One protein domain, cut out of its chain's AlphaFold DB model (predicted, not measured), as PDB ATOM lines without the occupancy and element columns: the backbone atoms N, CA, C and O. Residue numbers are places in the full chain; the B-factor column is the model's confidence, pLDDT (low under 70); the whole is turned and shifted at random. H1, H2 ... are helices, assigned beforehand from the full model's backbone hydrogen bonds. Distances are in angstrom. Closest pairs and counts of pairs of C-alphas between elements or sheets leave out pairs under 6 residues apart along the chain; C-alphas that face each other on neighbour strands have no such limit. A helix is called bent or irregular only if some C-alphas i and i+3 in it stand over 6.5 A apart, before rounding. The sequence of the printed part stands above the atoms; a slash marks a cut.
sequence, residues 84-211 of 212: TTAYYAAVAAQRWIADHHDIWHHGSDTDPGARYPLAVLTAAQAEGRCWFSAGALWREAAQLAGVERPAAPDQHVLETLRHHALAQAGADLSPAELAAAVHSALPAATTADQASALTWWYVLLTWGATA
ATOM      1  N   THR A  84     141.111 101.002 125.214       73.06
ATOM      2  CA  THR A  84     140.577 101.876 126.255       73.06
ATOM      3  C   THR A  84     140.329 101.164 127.593       73.06
ATOM      4  O   THR A  84     140.634 101.736 128.637       73.06
ATOM      5  N   THR A  85     139.832  99.923 127.605       78.38
ATOM      6  CA  THR A  85     139.575  99.173 128.851       78.38
ATOM      7  C   THR A  85     140.880  98.812 129.555       78.38
ATOM      8  O   THR A  85     141.030  99.077 130.747       78.38
ATOM      9  N   ALA A  86     141.850  98.274 128.811       85.19
ATOM     10  CA  ALA A  86     143.177  97.975 129.347       85.19
ATOM     11  C   ALA A  86     143.894  99.257 129.810       85.19
ATOM     12  O   ALA A  86     144.503  99.276 130.875       85.19
ATOM     13  N   TYR A  87     143.752 100.361 129.071       88.19
ATOM     14  CA  TYR A  87     144.292 101.659 129.475       88.19
ATOM     15  C   TYR A  87     143.746 102.127 130.831       88.19
ATOM     16  O   TYR A  87     144.523 102.456 131.727       88.19
ATOM     17  N   TYR A  88     142.422 102.129 131.022       89.44
ATOM     18  CA  TYR A  88     141.838 102.549 132.299       89.44
ATOM     19  C   TYR A  88     142.162 101.584 133.443       89.44
ATOM     20  O   TYR A  88     142.351 102.041 134.569       89.44
ATOM     21  N   ALA A  89     142.295 100.286 133.161       91.69
ATOM     22  CA  ALA A  89     142.781  99.311 134.132       91.69
ATOM     23  C   ALA A  89     144.219  99.623 134.579       91.69
ATOM     24  O   ALA A  89     144.489  99.645 135.777       91.69
ATOM     25  N   ALA A  90     145.116  99.952 133.643       93.25
ATOM     26  CA  ALA A  90     146.485 100.358 133.962       93.25
ATOM     27  C   ALA A  90     146.523 101.643 134.808       93.25
ATOM     28  O   ALA A  90     147.229 101.690 135.815       93.25
ATOM     29  N   VAL A  91     145.720 102.656 134.453       92.94
ATOM     30  CA  VAL A  91     145.588 103.899 135.241       92.94
ATOM     31  C   VAL A  91     145.096 103.600 136.659       92.94
ATOM     32  O   VAL A  91     145.655 104.114 137.629       92.94
ATOM     33  N   ALA A  92     144.054 102.777 136.792       94.06
ATOM     34  CA  ALA A  92     143.482 102.424 138.086       94.06
ATOM     35  C   ALA A  92     144.478 101.641 138.953       94.06
ATOM     36  O   ALA A  92     144.619 101.953 140.134       94.06
ATOM     37  N   ALA A  93     145.214 100.699 138.358       95.44
ATOM     38  CA  ALA A  93     146.242  99.922 139.042       95.44
ATOM     39  C   ALA A  93     147.398 100.799 139.533       95.44
ATOM     40  O   ALA A  93     147.747 100.747 140.710       95.44
ATOM     41  N   GLN A  94     147.948 101.660 138.668       94.94
ATOM     42  CA  GLN A  94     149.020 102.584 139.050       94.94
ATOM     43  C   GLN A  94     148.581 103.528 140.170       94.94
ATOM     44  O   GLN A  94     149.316 103.722 141.138       94.94
ATOM     45  N   ARG A  95     147.365 104.079 140.070       94.69
ATOM     46  CA  ARG A  95     146.810 104.947 141.110       94.69
ATOM     47  C   ARG A  95     146.628 104.202 142.429       94.69
ATOM     48  O   ARG A  95     147.028 104.717 143.462       94.69
ATOM     49  N   TRP A  96     146.067 102.995 142.395       95.50
ATOM     50  CA  TRP A  96     145.879 102.192 143.599       95.50
ATOM     51  C   TRP A  96     147.217 101.855 144.262       95.50
ATOM     52  O   TRP A  96     147.332 101.982 145.475       95.50
ATOM     53  N   ILE A  97     148.246 101.494 143.491       94.44
ATOM     54  CA  ILE A  97     149.590 101.255 144.035       94.44
ATOM     55  C   ILE A  97     150.140 102.530 144.679       94.44
ATOM     56  O   ILE A  97     150.611 102.472 145.810       94.44
ATOM     57  N   ALA A  98     150.040 103.680 144.004       93.19
ATOM     58  CA  ALA A  98     150.506 104.959 144.539       93.19
ATOM     59  C   ALA A  98     149.788 105.340 145.846       93.19
ATOM     60  O   ALA A  98     150.445 105.713 146.816       93.19
ATOM     61  N   ASP A  99     148.463 105.173 145.901       92.56
ATOM     62  CA  ASP A  99     147.638 105.485 147.075       92.56
ATOM     63  C   ASP A  99     147.982 104.600 148.295       92.56
ATOM     64  O   ASP A  99     147.747 104.999 149.437       92.56
ATOM     65  N   HIS A 100     148.552 103.408 148.076       92.44
ATOM     66  CA  HIS A 100     148.880 102.440 149.133       92.44
ATOM     67  C   HIS A 100     150.389 102.203 149.317       92.44
ATOM     68  O   HIS A 100     150.781 101.381 150.148       92.44
ATOM     69  N   HIS A 101     151.238 102.930 148.590       89.19
ATOM     70  CA  HIS A 101     152.692 102.772 148.622       89.19
ATOM     71  C   HIS A 101     153.268 103.045 150.019       89.19
ATOM     72  O   HIS A 101     154.019 102.238 150.568       89.19
ATOM     73  N   ASP A 102     152.861 104.152 150.640       86.94
ATOM     74  CA  ASP A 102     153.333 104.534 151.977       86.94
ATOM     75  C   ASP A 102     152.849 103.560 153.057       86.94
ATOM     76  O   ASP A 102     153.577 103.258 154.004       86.94
ATOM     77  N   ILE A 103     151.640 103.013 152.887       86.44
ATOM     78  CA  ILE A 103     151.097 101.974 153.771       86.44
ATOM     79  C   ILE A 103     151.962 100.717 153.683       86.44
ATOM     80  O   ILE A 103     152.211 100.087 154.705       86.44
ATOM     81  N   TRP A 104     152.460 100.360 152.501       88.81
ATOM     82  CA  TRP A 104     153.333  99.200 152.355       88.81
ATOM     83  C   TRP A 104     154.706  99.382 153.020       88.81
ATOM     84  O   TRP A 104     155.206  98.448 153.641       88.81
ATOM     85  N   HIS A 105     155.288 100.584 152.966       84.31
ATOM     86  CA  HIS A 105     156.582 100.860 153.605       84.31
ATOM     87  C   HIS A 105     156.515 101.068 155.120       84.31
ATOM     88  O   HIS A 105     157.480 100.769 155.829       84.31
ATOM     89  N   HIS A 106     155.428 101.659 155.615       84.56
ATOM     90  CA  HIS A 106     155.376 102.202 156.976       84.56
ATOM     91  C   HIS A 106     154.161 101.747 157.784       84.56
ATOM     92  O   HIS A 106     154.106 102.009 158.986       84.56
ATOM     93  N   GLY A 107     153.194 101.089 157.148       79.06
ATOM     94  CA  GLY A 107     151.978 100.624 157.798       79.06
ATOM     95  C   GLY A 107     152.239  99.485 158.776       79.06
ATOM     96  O   GLY A 107     153.095  98.623 158.570       79.06
ATOM     97  N   SER A 108     151.463  99.473 159.852       79.62
ATOM     98  CA  SER A 108     151.398  98.362 160.791       79.62
ATOM     99  C   SER A 108     150.239  97.430 160.438       79.62
ATOM    100  O   SER A 108     149.143  97.875 160.108       79.62
ATOM    101  N   ASP A 109     150.411  96.126 160.662       74.94
ATOM    102  CA  ASP A 109     149.312  95.144 160.600       74.94
ATOM    103  C   ASP A 109     148.175  95.415 161.601       74.94
ATOM    104  O   ASP A 109     147.114  94.775 161.539       74.94
ATOM    105  N   THR A 110     148.413  96.320 162.554       78.25
ATOM    106  CA  THR A 110     147.434  96.783 163.543       78.25
ATOM    107  C   THR A 110     146.682  98.042 163.110       78.25
ATOM    108  O   THR A 110     145.679  98.378 163.743       78.25
ATOM    109  N   ASP A 111     147.092  98.691 162.015       78.81
ATOM    110  CA  ASP A 111     146.420  99.879 161.498       78.81
ATOM    111  C   ASP A 111     145.075  99.501 160.845       78.81
ATOM    112  O   ASP A 111     145.006  98.588 160.006       78.81
ATOM    113  N   PRO A 112     143.970 100.187 161.196       73.81
ATOM    114  CA  PRO A 112     142.667  99.918 160.604       73.81
ATOM    115  C   PRO A 112     142.687 100.091 159.078       73.81
ATOM    116  O   PRO A 112     142.967 101.169 158.567       73.81
ATOM    117  N   GLY A 113     142.360  99.025 158.342       75.50
ATOM    118  CA  GLY A 113     142.278  99.040 156.875       75.50
ATOM    119  C   GLY A 113     143.599  98.795 156.132       75.50
ATOM    120  O   GLY A 113     143.555  98.523 154.936       75.50
ATOM    121  N   ALA A 114     144.750  98.786 156.817       79.75
ATOM    122  CA  ALA A 114     146.061  98.604 156.180       79.75
ATOM    123  C   ALA A 114     146.348  97.155 155.750       79.75
ATOM    124  O   ALA A 114     147.077  96.920 154.788       79.75
ATOM    125  N   ARG A 115     145.737  96.172 156.429       85.06
ATOM    126  CA  ARG A 115     146.000  94.736 156.219       85.06
ATOM    127  C   ARG A 115     145.815  94.267 154.779       85.06
ATOM    128  O   ARG A 115     146.602  93.457 154.304       85.06
ATOM    129  N   TYR A 116     144.759  94.719 154.105       88.44
ATOM    130  CA  TYR A 116     144.459  94.237 152.757       88.44
ATOM    131  C   TYR A 116     145.458  94.775 151.718       88.44
ATOM    132  O   TYR A 116     146.078  93.953 151.041       88.44
ATOM    133  N   PRO A 117     145.712  96.097 151.630       90.44
ATOM    134  CA  PRO A 117     146.758  96.626 150.757       90.44
ATOM    135  C   PRO A 117     148.151  96.055 151.053       90.44
ATOM    136  O   PRO A 117     148.850  95.668 150.117       90.44
ATOM    137  N   LEU A 118     148.521  95.918 152.335       90.00
ATOM    138  CA  LEU A 118     149.783  95.291 152.748       90.00
ATOM    139  C   LEU A 118     149.915  93.864 152.206       90.00
ATOM    140  O   LEU A 118     150.950  93.518 151.636       90.00
ATOM    141  N   ALA A 119     148.868  93.045 152.344       91.31
ATOM    142  CA  ALA A 119     148.871  91.667 151.864       91.31
ATOM    143  C   ALA A 119     149.011  91.583 150.335       91.31
ATOM    144  O   ALA A 119     149.831  90.808 149.842       91.31
ATOM    145  N   VAL A 120     148.256  92.398 149.590       93.56
ATOM    146  CA  VAL A 120     148.295  92.413 148.117       93.56
ATOM    147  C   VAL A 120     149.661  92.871 147.606       93.56
ATOM    148  O   VAL A 120     150.243  92.199 146.758       93.56
ATOM    149  N   LEU A 121     150.202  93.971 148.134       94.38
ATOM    150  CA  LEU A 121     151.500  94.500 147.708       94.38
ATOM    151  C   LEU A 121     152.655  93.563 148.109       94.38
ATOM    152  O   LEU A 121     153.566  93.326 147.321       94.38
ATOM    153  N   THR A 122     152.581  92.917 149.275       92.94
ATOM    154  CA  THR A 122     153.563  91.889 149.666       92.94
ATOM    155  C   THR A 122     153.518  90.676 148.733       92.94
ATOM    156  O   THR A 122     154.561  90.173 148.313       92.94
ATOM    157  N   ALA A 123     152.321  90.217 148.360       93.31
ATOM    158  CA  ALA A 123     152.161  89.118 147.413       93.31
ATOM    159  C   ALA A 123     152.636  89.501 145.997       93.31
ATOM    160  O   ALA A 123     153.320  88.705 145.353       93.31
ATOM    161  N   ALA A 124     152.367  90.732 145.551       94.19
ATOM    162  CA  ALA A 124     152.871  91.270 144.290       94.19
ATOM    163  C   ALA A 124     154.405  91.325 144.253       94.19
ATOM    164  O   ALA A 124     155.009  90.913 143.262       94.19
ATOM    165  N   GLN A 125     155.051  91.758 145.343       94.31
ATOM    166  CA  GLN A 125     156.510  91.737 145.459       94.31
ATOM    167  C   GLN A 125     157.061  90.306 145.405       94.31
ATOM    168  O   GLN A 125     158.016  90.030 144.678       94.31
ATOM    169  N   ALA A 126     156.458  89.376 146.145       93.06
ATOM    170  CA  ALA A 126     156.897  87.984 146.158       93.06
ATOM    171  C   ALA A 126     156.764  87.319 144.776       93.06
ATOM    172  O   ALA A 126     157.682  86.629 144.324       93.06
ATOM    173  N   GLU A 127     155.654  87.549 144.071       93.38
ATOM    174  CA  GLU A 127     155.455  87.017 142.720       93.38
ATOM    175  C   GLU A 127     156.365  87.704 141.687       93.38
ATOM    176  O   GLU A 127     156.961  87.016 140.855       93.38
ATOM    177  N   GLY A 128     156.564  89.024 141.795       90.25
ATOM    178  CA  GLY A 128     157.518  89.787 140.981       90.25
ATOM    179  C   GLY A 128     158.974  89.355 141.189       90.25
ATOM    180  O   GLY A 128     159.783  89.421 140.270       90.25
ATOM    181  N   ARG A 129     159.314  88.816 142.364       91.19
ATOM    182  CA  ARG A 129     160.620  88.188 142.648       91.19
ATOM    183  C   ARG A 129     160.683  86.704 142.282       91.19
ATOM    184  O   ARG A 129     161.657  86.031 142.619       91.19
ATOM    185  N   CYS A 130     159.661  86.187 141.603       90.62
ATOM    186  CA  CYS A 130     159.545  84.785 141.207       90.62
ATOM    187  C   CYS A 130     159.596  83.795 142.386       90.62
ATOM    188  O   CYS A 130     160.004  82.648 142.206       90.62
ATOM    189  N   TRP A 131     159.175  84.204 143.590       91.31
ATOM    190  CA  TRP A 131     159.052  83.285 144.733       91.31
ATOM    191  C   TRP A 131     157.843  82.349 144.602       91.31
ATOM    192  O   TRP A 131     157.806  81.297 145.238       91.31
ATOM    193  N   PHE A 132     156.887  82.706 143.740       87.25
ATOM    194  CA  PHE A 132     155.712  81.906 143.399       87.25
ATOM    195  C   PHE A 132     155.609  81.653 141.887       87.25
ATOM    196  O   PHE A 132     156.290  82.283 141.068       87.25
ATOM    197  N   SER A 133     154.744  80.708 141.509       87.81
ATOM    198  CA  SER A 133     154.327  80.505 140.117       87.81
ATOM    199  C   SER A 133     153.557  81.719 139.596       87.81
ATOM    200  O   SER A 133     152.842  82.359 140.368       87.81
ATOM    201  N   ALA A 134     153.653  82.001 138.291       90.00
ATOM    202  CA  ALA A 134     152.855  83.059 137.676       90.00
ATOM    203  C   ALA A 134     151.355  82.785 137.873       90.00
ATOM    204  O   ALA A 134     150.902  81.658 137.656       90.00
ATOM    205  N   GLY A 135     150.607  83.810 138.278       90.19
ATOM    206  CA  GLY A 135     149.170  83.755 138.532       90.19
ATOM    207  C   GLY A 135     148.782  83.574 140.000       90.19
ATOM    208  O   GLY A 135     147.597  83.407 140.279       90.19
ATOM    209  N   ALA A 136     149.725  83.614 140.946       91.12
ATOM    210  CA  ALA A 136     149.405  83.484 142.372       91.12
ATOM    211  C   ALA A 136     148.503  84.631 142.872       91.12
ATOM    212  O   ALA A 136     147.568  84.380 143.627       91.12
ATOM    213  N   LEU A 137     148.734  85.852 142.385       93.06
ATOM    214  CA  LEU A 137     147.951  87.066 142.647       93.06
ATOM    215  C   LEU A 137     146.788  87.264 141.657       93.06
ATOM    216  O   LEU A 137     146.155  88.320 141.629       93.06
ATOM    217  N   TRP A 138     146.518  86.294 140.774       92.75
ATOM    218  CA  TRP A 138     145.537  86.467 139.696       92.75
ATOM    219  C   TRP A 138     144.148  86.836 140.222       92.75
ATOM    220  O   TRP A 138     143.490  87.739 139.701       92.75
ATOM    221  N   ARG A 139     143.686  86.130 141.259       91.12
ATOM    222  CA  ARG A 139     142.332  86.308 141.787       91.12
ATOM    223  C   ARG A 139     142.168  87.689 142.415       91.12
ATOM    224  O   ARG A 139     141.136  88.323 142.214       91.12
ATOM    225  N   GLU A 140     143.174  88.146 143.144       93.75
ATOM    226  CA  GLU A 140     143.212  89.455 143.786       93.75
ATOM    227  C   GLU A 140     143.266  90.571 142.737       93.75
ATOM    228  O   GLU A 140     142.483  91.515 142.811       93.75
ATOM    229  N   ALA A 141     144.112  90.430 141.713       93.88
ATOM    230  CA  ALA A 141     144.185  91.384 140.610       93.88
ATOM    231  C   ALA A 141     142.851  91.505 139.856       93.88
ATOM    232  O   ALA A 141     142.403  92.607 139.549       93.88
ATOM    233  N   ALA A 142     142.176  90.384 139.610       92.81
ATOM    234  CA  ALA A 142     140.856  90.383 138.992       92.81
ATOM    235  C   ALA A 142     139.780  91.034 139.875       92.81
ATOM    236  O   ALA A 142     138.935  91.766 139.364       92.81
ATOM    237  N   GLN A 143     139.820  90.820 141.195       92.25
ATOM    238  CA  GLN A 143     138.916  91.501 142.126       92.25
ATOM    239  C   GLN A 143     139.135  93.017 142.123       92.25
ATOM    240  O   GLN A 143     138.163  93.767 142.075       92.25
ATOM    241  N   LEU A 144     140.393  93.471 142.117       91.94
ATOM    242  CA  LEU A 144     140.735  94.893 142.004       91.94
ATOM    243  C   LEU A 144     140.302  95.492 140.658       91.94
ATOM    244  O   LEU A 144     139.883  96.646 140.598       91.94
ATOM    245  N   ALA A 145     140.318  94.684 139.598       90.19
ATOM    246  CA  ALA A 145     139.781  95.036 138.289       90.19
ATOM    247  C   ALA A 145     138.239  95.063 138.225       90.19
ATOM    248  O   ALA A 145     137.690  95.426 137.185       90.19
ATOM    249  N   GLY A 146     137.538  94.679 139.299       88.19
ATOM    250  CA  GLY A 146     136.075  94.605 139.344       88.19
ATOM    251  C   GLY A 146     135.480  93.368 138.663       88.19
ATOM    252  O   GLY A 146     134.286  93.347 138.376       88.19
ATOM    253  N   VAL A 147     136.290  92.338 138.397       87.50
ATOM    254  CA  VAL A 147     135.861  91.112 137.712       87.50
ATOM    255  C   VAL A 147     135.428  90.064 138.735       87.50
ATOM    256  O   VAL A 147     136.240  89.502 139.477       87.50
ATOM    257  N   GLU A 148     134.132  89.759 138.765       81.06
ATOM    258  CA  GLU A 148     133.587  88.723 139.640       81.06
ATOM    259  C   GLU A 148     133.853  87.319 139.074       81.06
ATOM    260  O   GLU A 148     133.405  86.974 137.986       81.06
ATOM    261  N   ARG A 149     134.541  86.471 139.855       76.88
ATOM    262  CA  ARG A 149     134.856  85.063 139.518       76.88
ATOM    263  C   ARG A 149     135.596  84.916 138.176       76.88
ATOM    264  O   ARG A 149     135.094  84.255 137.266       76.88
ATOM    265  N   PRO A 150     136.814  85.470 138.061       80.81
ATOM    266  CA  PRO A 150     137.602  85.341 136.843       80.81
ATOM    267  C   PRO A 150     137.878  83.865 136.517       80.81
ATOM    268  O   PRO A 150     138.292  83.091 137.388       80.81
ATOM    269  N   ALA A 151     137.713  83.485 135.250       83.12
ATOM    270  CA  ALA A 151     138.303  82.250 134.750       83.12
ATOM    271  C   ALA A 151     139.833  82.354 134.846       83.12
ATOM    272  O   ALA A 151     140.402  83.429 134.650       83.12
ATOM    273  N   ALA A 152     140.503  81.252 135.185       83.06
ATOM    274  CA  ALA A 152     141.959  81.226 135.196       83.06
ATOM    275  C   ALA A 152     142.481  81.373 133.750       83.06
ATOM    276  O   ALA A 152     142.040  80.610 132.885       83.06
ATOM    277  N   PRO A 153     143.387  82.327 133.468       86.06
ATOM    278  CA  PRO A 153     144.051  82.431 132.182       86.06
ATOM    279  C   PRO A 153     144.912  81.196 131.928       86.06
ATOM    280  O   PRO A 153     145.298  80.484 132.857       86.06
ATOM    281  N   ASP A 154     145.260  80.979 130.664       87.75
ATOM    282  CA  ASP A 154     146.263  79.982 130.313       87.75
ATOM    283  C   ASP A 154     147.598  80.317 131.007       87.75
ATOM    284  O   ASP A 154     148.069  81.460 130.967       87.75
ATOM    285  N   GLN A 155     148.221  79.309 131.622       90.19
ATOM    286  CA  GLN A 155     149.511  79.453 132.291       90.19
ATOM    287  C   GLN A 155     150.587  80.001 131.347       90.19
ATOM    288  O   GLN A 155     151.446  80.768 131.774       90.19
ATOM    289  N   HIS A 156     150.542  79.651 130.060       89.50
ATOM    290  CA  HIS A 156     151.493  80.152 129.073       89.50
ATOM    291  C   HIS A 156     151.379  81.670 128.869       89.50
ATOM    292  O   HIS A 156     152.399  82.353 128.739       89.50
ATOM    293  N   VAL A 157     150.156  82.210 128.890       90.12
ATOM    294  CA  VAL A 157     149.908  83.659 128.798       90.12
ATOM    295  C   VAL A 157     150.455  84.364 130.038       90.12
ATOM    296  O   VAL A 157     151.157  85.366 129.906       90.12
ATOM    297  N   LEU A 158     150.203  83.815 131.231       92.94
ATOM    298  CA  LEU A 158     150.731  84.357 132.486       92.94
ATOM    299  C   LEU A 158     152.263  84.368 132.490       92.94
ATOM    300  O   LEU A 158     152.872  85.398 132.756       92.94
ATOM    301  N   GLU A 159     152.912  83.264 132.129       92.75
ATOM    302  CA  GLU A 159     154.377  83.202 132.082       92.75
ATOM    303  C   GLU A 159     154.984  84.171 131.056       92.75
ATOM    304  O   GLU A 159     155.994  84.821 131.336       92.75
ATOM    305  N   THR A 160     154.343  84.325 129.896       91.88
ATOM    306  CA  THR A 160     154.777  85.262 128.848       91.88
ATOM    307  C   THR A 160     154.690  86.708 129.333       91.88
ATOM    308  O   THR A 160     155.656  87.468 129.229       91.88
ATOM    309  N   LEU A 161     153.554  87.079 129.926       92.88
ATOM    310  CA  LEU A 161     153.343  88.406 130.493       92.88
ATOM    311  C   LEU A 161     154.273  88.674 131.679       92.88
ATOM    312  O   LEU A 161     154.814  89.772 131.773       92.88
ATOM    313  N   ARG A 162     154.523  87.682 132.544       94.00
ATOM    314  CA  ARG A 162     155.495  87.805 133.639       94.00
ATOM    315  C   ARG A 162     156.890  88.072 133.097       94.00
ATOM    316  O   ARG A 162     157.545  89.002 133.553       94.00
ATOM    317  N   HIS A 163     157.342  87.299 132.111       93.00
ATOM    318  CA  HIS A 163     158.656  87.504 131.506       93.00
ATOM    319  C   HIS A 163     158.792  88.915 130.918       93.00
ATOM    320  O   HIS A 163     159.797  89.586 131.144       93.00
ATOM    321  N   HIS A 164     157.749  89.389 130.233       92.69
ATOM    322  CA  HIS A 164     157.708  90.748 129.705       92.69
ATOM    323  C   HIS A 164     157.714  91.811 130.820       92.69
ATOM    324  O   HIS A 164     158.487  92.763 130.743       92.69
ATOM    325  N   ALA A 165     156.923  91.634 131.883       91.88
ATOM    326  CA  ALA A 165     156.878  92.552 133.024       91.88
ATOM    327  C   ALA A 165     158.250  92.691 133.696       91.88
ATOM    328  O   ALA A 165     158.690  93.800 133.983       91.88
ATOM    329  N   LEU A 166     158.954  91.574 133.895       91.56
ATOM    330  CA  LEU A 166     160.290  91.567 134.494       91.56
ATOM    331  C   LEU A 166     161.340  92.211 133.589       91.56
ATOM    332  O   LEU A 166     162.219  92.911 134.081       91.56
ATOM    333  N   ALA A 167     161.242  92.012 132.272       90.00
ATOM    334  CA  ALA A 167     162.134  92.661 131.313       90.00
ATOM    335  C   ALA A 167     161.966  94.191 131.291       90.00
ATOM    336  O   ALA A 167     162.914  94.902 130.971       90.00
ATOM    337  N   GLN A 168     160.776  94.686 131.641       86.12
ATOM    338  CA  GLN A 168     160.454  96.112 131.714       86.12
ATOM    339  C   GLN A 168     160.505  96.678 133.144       86.12
ATOM    340  O   GLN A 168     160.174  97.844 133.363       86.12
ATOM    341  N   ALA A 169     160.892  95.871 134.136       83.81
ATOM    342  CA  ALA A 169     160.945  96.304 135.524       83.81
ATOM    343  C   ALA A 169     161.958  97.451 135.688       83.81
ATOM    344  O   ALA A 169     163.118  97.341 135.292       83.81
ATOM    345  N   GLY A 170     161.508  98.558 136.280       79.94
ATOM    346  CA  GLY A 170     162.311  99.768 136.490       79.94
ATOM    347  C   GLY A 170     162.207 100.795 135.363       79.94
ATOM    348  O   GLY A 170     162.797 101.866 135.477       79.94
ATOM    349  N   ALA A 171     161.458 100.500 134.298       86.56
ATOM    350  CA  ALA A 171     161.055 101.505 133.325       86.56
ATOM    351  C   ALA A 171     159.813 102.264 133.821       86.56
ATOM    352  O   ALA A 171     158.845 101.655 134.281       86.56
ATOM    353  N   ASP A 172     159.812 103.589 133.666       84.75
ATOM    354  CA  ASP A 172     158.647 104.442 133.932       84.75
ATOM    355  C   ASP A 172     157.627 104.321 132.788       84.75
ATOM    356  O   ASP A 172     157.483 105.214 131.950       84.75
ATOM    357  N   LEU A 173     156.939 103.178 132.721       87.94
ATOM    358  CA  LEU A 173     155.948 102.904 131.683       87.94
ATOM    359  C   LEU A 173     154.663 103.709 131.904       87.94
ATOM    360  O   LEU A 173     154.039 103.678 132.973       87.94
ATOM    361  N   SER A 174     154.209 104.373 130.846       90.50
ATOM    362  CA  SER A 174     152.898 105.012 130.817       90.50
ATOM    363  C   SER A 174     151.766 103.967 130.826       90.50
ATOM    364  O   SER A 174     151.946 102.841 130.349       90.50
ATOM    365  N   PRO A 175     150.547 104.327 131.279       89.44
ATOM    366  CA  PRO A 175     149.397 103.424 131.214       89.44
ATOM    367  C   PRO A 175     149.109 102.892 129.802       89.44
ATOM    368  O   PRO A 175     148.632 101.771 129.645       89.44
ATOM    369  N   ALA A 176     149.410 103.684 128.767       87.81
ATOM    370  CA  ALA A 176     149.245 103.275 127.376       87.81
ATOM    371  C   ALA A 176     150.248 102.188 126.970       87.81
ATOM    372  O   ALA A 176     149.865 101.231 126.301       87.81
ATOM    373  N   GLU A 177     151.506 102.298 127.401       89.44
ATOM    374  CA  GLU A 177     152.537 101.286 127.138       89.44
ATOM    375  C   GLU A 177     152.250  99.986 127.895       89.44
ATOM    376  O   GLU A 177     152.379  98.906 127.321       89.44
ATOM    377  N   LEU A 178     151.777 100.083 129.141       90.75
ATOM    378  CA  LEU A 178     151.336  98.931 129.934       90.75
ATOM    379  C   LEU A 178     150.166  98.200 129.257       90.75
ATOM    380  O   LEU A 178     150.208  96.983 129.076       90.75
ATOM    381  N   ALA A 179     149.144  98.944 128.831       89.56
ATOM    382  CA  ALA A 179     147.988  98.384 128.136       89.56
ATOM    383  C   ALA A 179     148.366  97.755 126.787       89.56
ATOM    384  O   ALA A 179     147.882  96.671 126.456       89.56
ATOM    385  N   ALA A 180     149.245  98.404 126.018       86.94
ATOM    386  CA  ALA A 180     149.722  97.889 124.738       86.94
ATOM    387  C   ALA A 180     150.550  96.605 124.906       86.94
ATOM    388  O   ALA A 180     150.353  95.654 124.147       86.94
ATOM    389  N   ALA A 181     151.425  96.553 125.916       88.38
ATOM    390  CA  ALA A 181     152.212  95.368 126.243       88.38
ATOM    391  C   ALA A 181     151.306  94.165 126.521       88.38
ATOM    392  O   ALA A 181     151.476  93.112 125.906       88.38
ATOM    393  N   VAL A 182     150.295  94.348 127.374       89.56
ATOM    394  CA  VAL A 182     149.331  93.288 127.680       89.56
ATOM    395  C   VAL A 182     148.562  92.897 126.425       89.56
ATOM    396  O   VAL A 182     148.591  91.730 126.053       89.56
ATOM    397  N   HIS A 183     147.957  93.858 125.720       85.38
ATOM    398  CA  HIS A 183     147.159  93.597 124.518       85.38
ATOM    399  C   HIS A 183     147.929  92.805 123.450       85.38
ATOM    400  O   HIS A 183     147.371  91.888 122.854       85.38
ATOM    401  N   SER A 184     149.217  93.101 123.253       84.19
ATOM    402  CA  SER A 184     150.063  92.401 122.275       84.19
ATOM    403  C   SER A 184     150.293  90.915 122.585       84.19
ATOM    404  O   SER A 184     150.580  90.140 121.674       84.19
ATOM    405  N   ALA A 185     150.151  90.514 123.850       83.00
ATOM    406  CA  ALA A 185     150.356  89.145 124.314       83.00
ATOM    407  C   ALA A 185     149.040  88.365 124.512       83.00
ATOM    408  O   ALA A 185     149.079  87.174 124.829       83.00
ATOM    409  N   LEU A 186     147.877  89.009 124.343       83.06
ATOM    410  CA  LEU A 186     146.579  88.363 124.535       83.06
ATOM    411  C   LEU A 186     146.133  87.587 123.285       83.06
ATOM    412  O   LEU A 186     146.193  88.108 122.171       83.06
ATOM    413  N   PRO A 187     145.585  86.368 123.449       77.94
ATOM    414  CA  PRO A 187     144.849  85.697 122.385       77.94
ATOM    415  C   PRO A 187     143.639  86.521 121.928       77.94
ATOM    416  O   PRO A 187     142.970  87.157 122.744       77.94
ATOM    417  N   ALA A 188     143.275  86.417 120.647       68.50
ATOM    418  CA  ALA A 188     142.131  87.132 120.067       68.50
ATOM    419  C   ALA A 188     140.775  86.815 120.739       68.50
ATOM    420  O   ALA A 188     139.839  87.596 120.625       68.50
ATOM    421  N   ALA A 189     140.666  85.684 121.444       72.56
ATOM    422  CA  ALA A 189     139.462  85.271 122.170       72.56
ATOM    423  C   ALA A 189     139.356  85.851 123.598       72.56
ATOM    424  O   ALA A 189     138.422  85.515 124.323       72.56
ATOM    425  N   THR A 190     140.310  86.681 124.029       79.19
ATOM    426  CA  THR A 190     140.321  87.241 125.389       79.19
ATOM    427  C   THR A 190     139.185  88.244 125.567       79.19
ATOM    428  O   THR A 190     138.984  89.113 124.723       79.19
ATOM    429  N   THR A 191     138.445  88.152 126.673       82.38
ATOM    430  CA  THR A 191     137.370  89.106 126.982       82.38
ATOM    431  C   THR A 191     137.927  90.422 127.530       82.38
ATOM    432  O   THR A 191     139.044  90.474 128.049       82.38
ATOM    433  N   ALA A 192     137.138  91.498 127.470       82.31
ATOM    434  CA  ALA A 192     137.518  92.788 128.053       82.31
ATOM    435  C   ALA A 192     137.786  92.696 129.570       82.31
ATOM    436  O   ALA A 192     138.749  93.287 130.059       82.31
ATOM    437  N   ASP A 193     136.994  91.901 130.296       85.62
ATOM    438  CA  ASP A 193     137.175  91.657 131.732       85.62
ATOM    439  C   ASP A 193     138.495  90.936 132.013       85.62
ATOM    440  O   ASP A 193     139.279  91.352 132.867       85.62
ATOM    441  N   GLN A 194     138.791  89.885 131.245       87.38
ATOM    442  CA  GLN A 194     140.044  89.151 131.380       87.38
ATOM    443  C   GLN A 194     141.250  90.033 131.030       87.38
ATOM    444  O   GLN A 194     142.266  89.973 131.720       87.38
ATOM    445  N   ALA A 195     141.137  90.892 130.015       89.19
ATOM    446  CA  ALA A 195     142.176  91.856 129.661       89.19
ATOM    447  C   ALA A 195     142.411  92.904 130.764       89.19
ATOM    448  O   ALA A 195     143.560  93.230 131.072       89.19
ATOM    449  N   SER A 196     141.337  93.402 131.389       90.56
ATOM    450  CA  SER A 196     141.403  94.320 132.535       90.56
ATOM    451  C   SER A 196     142.121  93.674 133.723       90.56
ATOM    452  O   SER A 196     143.096  94.225 134.237       90.56
ATOM    453  N   ALA A 197     141.714  92.459 134.099       93.62
ATOM    454  CA  ALA A 197     142.336  91.694 135.178       93.62
ATOM    455  C   ALA A 197     143.814  91.366 134.897       93.62
ATOM    456  O   ALA A 197     144.657  91.510 135.784       93.62
ATOM    457  N   LEU A 198     144.155  90.988 133.658       93.88
ATOM    458  CA  LEU A 198     145.544  90.734 133.252       93.88
ATOM    459  C   LEU A 198     146.388  92.003 133.285       93.88
ATOM    460  O   LEU A 198     147.556  91.937 133.654       93.88
ATOM    461  N   THR A 199     145.800  93.156 132.972       94.75
ATOM    462  CA  THR A 199     146.495  94.439 133.078       94.75
ATOM    463  C   THR A 199     146.757  94.812 134.532       94.75
ATOM    464  O   THR A 199     147.884  95.165 134.865       94.75
ATOM    465  N   TRP A 200     145.777  94.652 135.423       96.12
ATOM    466  CA  TRP A 200     145.987  94.834 136.864       96.12
ATOM    467  C   TRP A 200     147.110  93.948 137.405       96.12
ATOM    468  O   TRP A 200     148.016  94.433 138.082       96.12
ATOM    469  N   TRP A 201     147.075  92.660 137.066       96.12
ATOM    470  CA  TRP A 201     148.094  91.703 137.482       96.12
ATOM    471  C   TRP A 201     149.478  92.072 136.929       96.12
ATOM    472  O   TRP A 201     150.456  92.092 137.673       96.12
ATOM    473  N   TYR A 202     149.551  92.447 135.649       95.31
ATOM    474  CA  TYR A 202     150.789  92.865 134.995       95.31
ATOM    475  C   TYR A 202     151.416  94.093 135.672       95.31
ATOM    476  O   TYR A 202     152.618  94.086 135.941       95.31
ATOM    477  N   VAL A 203     150.613  95.116 135.996       95.81
ATOM    478  CA  VAL A 203     151.077  96.345 136.669       95.81
ATOM    479  C   VAL A 203     151.567  96.061 138.091       95.81
ATOM    480  O   VAL A 203     152.630  96.546 138.483       95.81
ATOM    481  N   LEU A 204     150.843  95.232 138.850       95.31
ATOM    482  CA  LEU A 204     151.261  94.804 140.191       95.31
ATOM    483  C   LEU A 204     152.603  94.063 140.152       95.31
ATOM    484  O   LEU A 204     153.463  94.314 140.994       95.31
ATOM    485  N   LEU A 205     152.816  93.203 139.152       95.00
ATOM    486  CA  LEU A 205     154.093  92.514 138.964       95.00
ATOM    487  C   LEU A 205     155.235  93.452 138.581       95.00
ATOM    488  O   LEU A 205     156.337  93.294 139.107       95.00
ATOM    489  N   THR A 206     154.994  94.412 137.681       94.06
ATOM    490  CA  THR A 206     156.042  95.359 137.264       94.06
ATOM    491  C   THR A 206     156.511  96.191 138.454       94.06
ATOM    492  O   THR A 206     157.714  96.344 138.660       94.06
ATOM    493  N   TRP A 207     155.572  96.657 139.285       94.50
ATOM    494  CA  TRP A 207     155.894  97.326 140.544       94.50
ATOM    495  C   TRP A 207     156.622  96.385 141.514       94.50
ATOM    496  O   TRP A 207     157.714  96.711 141.983       94.50
ATOM    497  N   GLY A 208     156.074  95.191 141.764       91.81
ATOM    498  CA  GLY A 208     156.604  94.235 142.741       91.81
ATOM    499  C   GLY A 208     158.028  93.759 142.441       91.81
ATOM    500  O   GLY A 208     158.799  93.499 143.364       91.81
ATOM    501  N   ALA A 209     158.410  93.708 141.164       91.69
ATOM    502  CA  ALA A 209     159.775  93.408 140.734       91.69
ATOM    503  C   ALA A 209     160.795  94.492 141.140       91.69
ATOM    504  O   ALA A 209     161.974  94.188 141.321       91.69
ATOM    505  N   THR A 210     160.347  95.740 141.305       90.31
ATOM    506  CA  THR A 210     161.191  96.892 141.676       90.31
ATOM    507  C   THR A 210     161.076  97.298 143.143       90.31
ATOM    508  O   THR A 210     161.983  97.943 143.662       90.31
ATOM    509  N   ALA A 211     159.995  96.906 143.820       87.19
ATOM    510  CA  ALA A 211     159.739  97.261 145.208       87.19
ATOM    511  C   ALA A 211     160.831  96.706 146.145       87.19
ATOM    512  O   ALA A 211     161.134  95.497 146.149       87.19
TER     513      ALA A 211
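AT A GLANCE: This is residues 84 to 211 of the 212 residues of an uncharacterized protein of Mycobacterium sp. BK558 (UniProt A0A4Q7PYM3). Helix H6 runs through the core, and five other helices pack round it, mostly crossed, with the longest, H1, along one side. The 128 printed residues hold six named helices, H1 to H6, and no named strand: all helix. The whole is compact, with a radius of gyration of the C-alphas of 13.6 A and spans of 45 by 30 by 27 A.

IN THESE COORDINATES: H1, residues 84 to 106, begins at C-alpha 84 (140.577, 101.876, 126.255), measures 34.1 A and is irregular, C-alphas 99 and 102 being 7.6 A apart. H2 is residues 115 to 128, H3 138 to 144, H4 155 to 167 and H5 175 to 185. H6, residues 192 to 210, measures 27.6 A and ends at C-alpha 210 (161.191, 96.892, 141.676).

HOW THE PARTS SIT: The hub H6 touches H3 about perpendicular at 76 degrees, closest C-alphas Ala 142 and Ala 197, 4.3 A. H4 and H5 form a hairpin, closest C-alphas Leu 161 and Ala 185, 6.9 A. Every O i to N i+4 pair is within hydrogen-bond range in H2, H3 and H4, against 17 of 19 in H1, 6 of 7 in H5 and 14 of 15 in H6.

THE WHOLE: The printed part has no cut and no long link; residue 188 is under pLDDT 70.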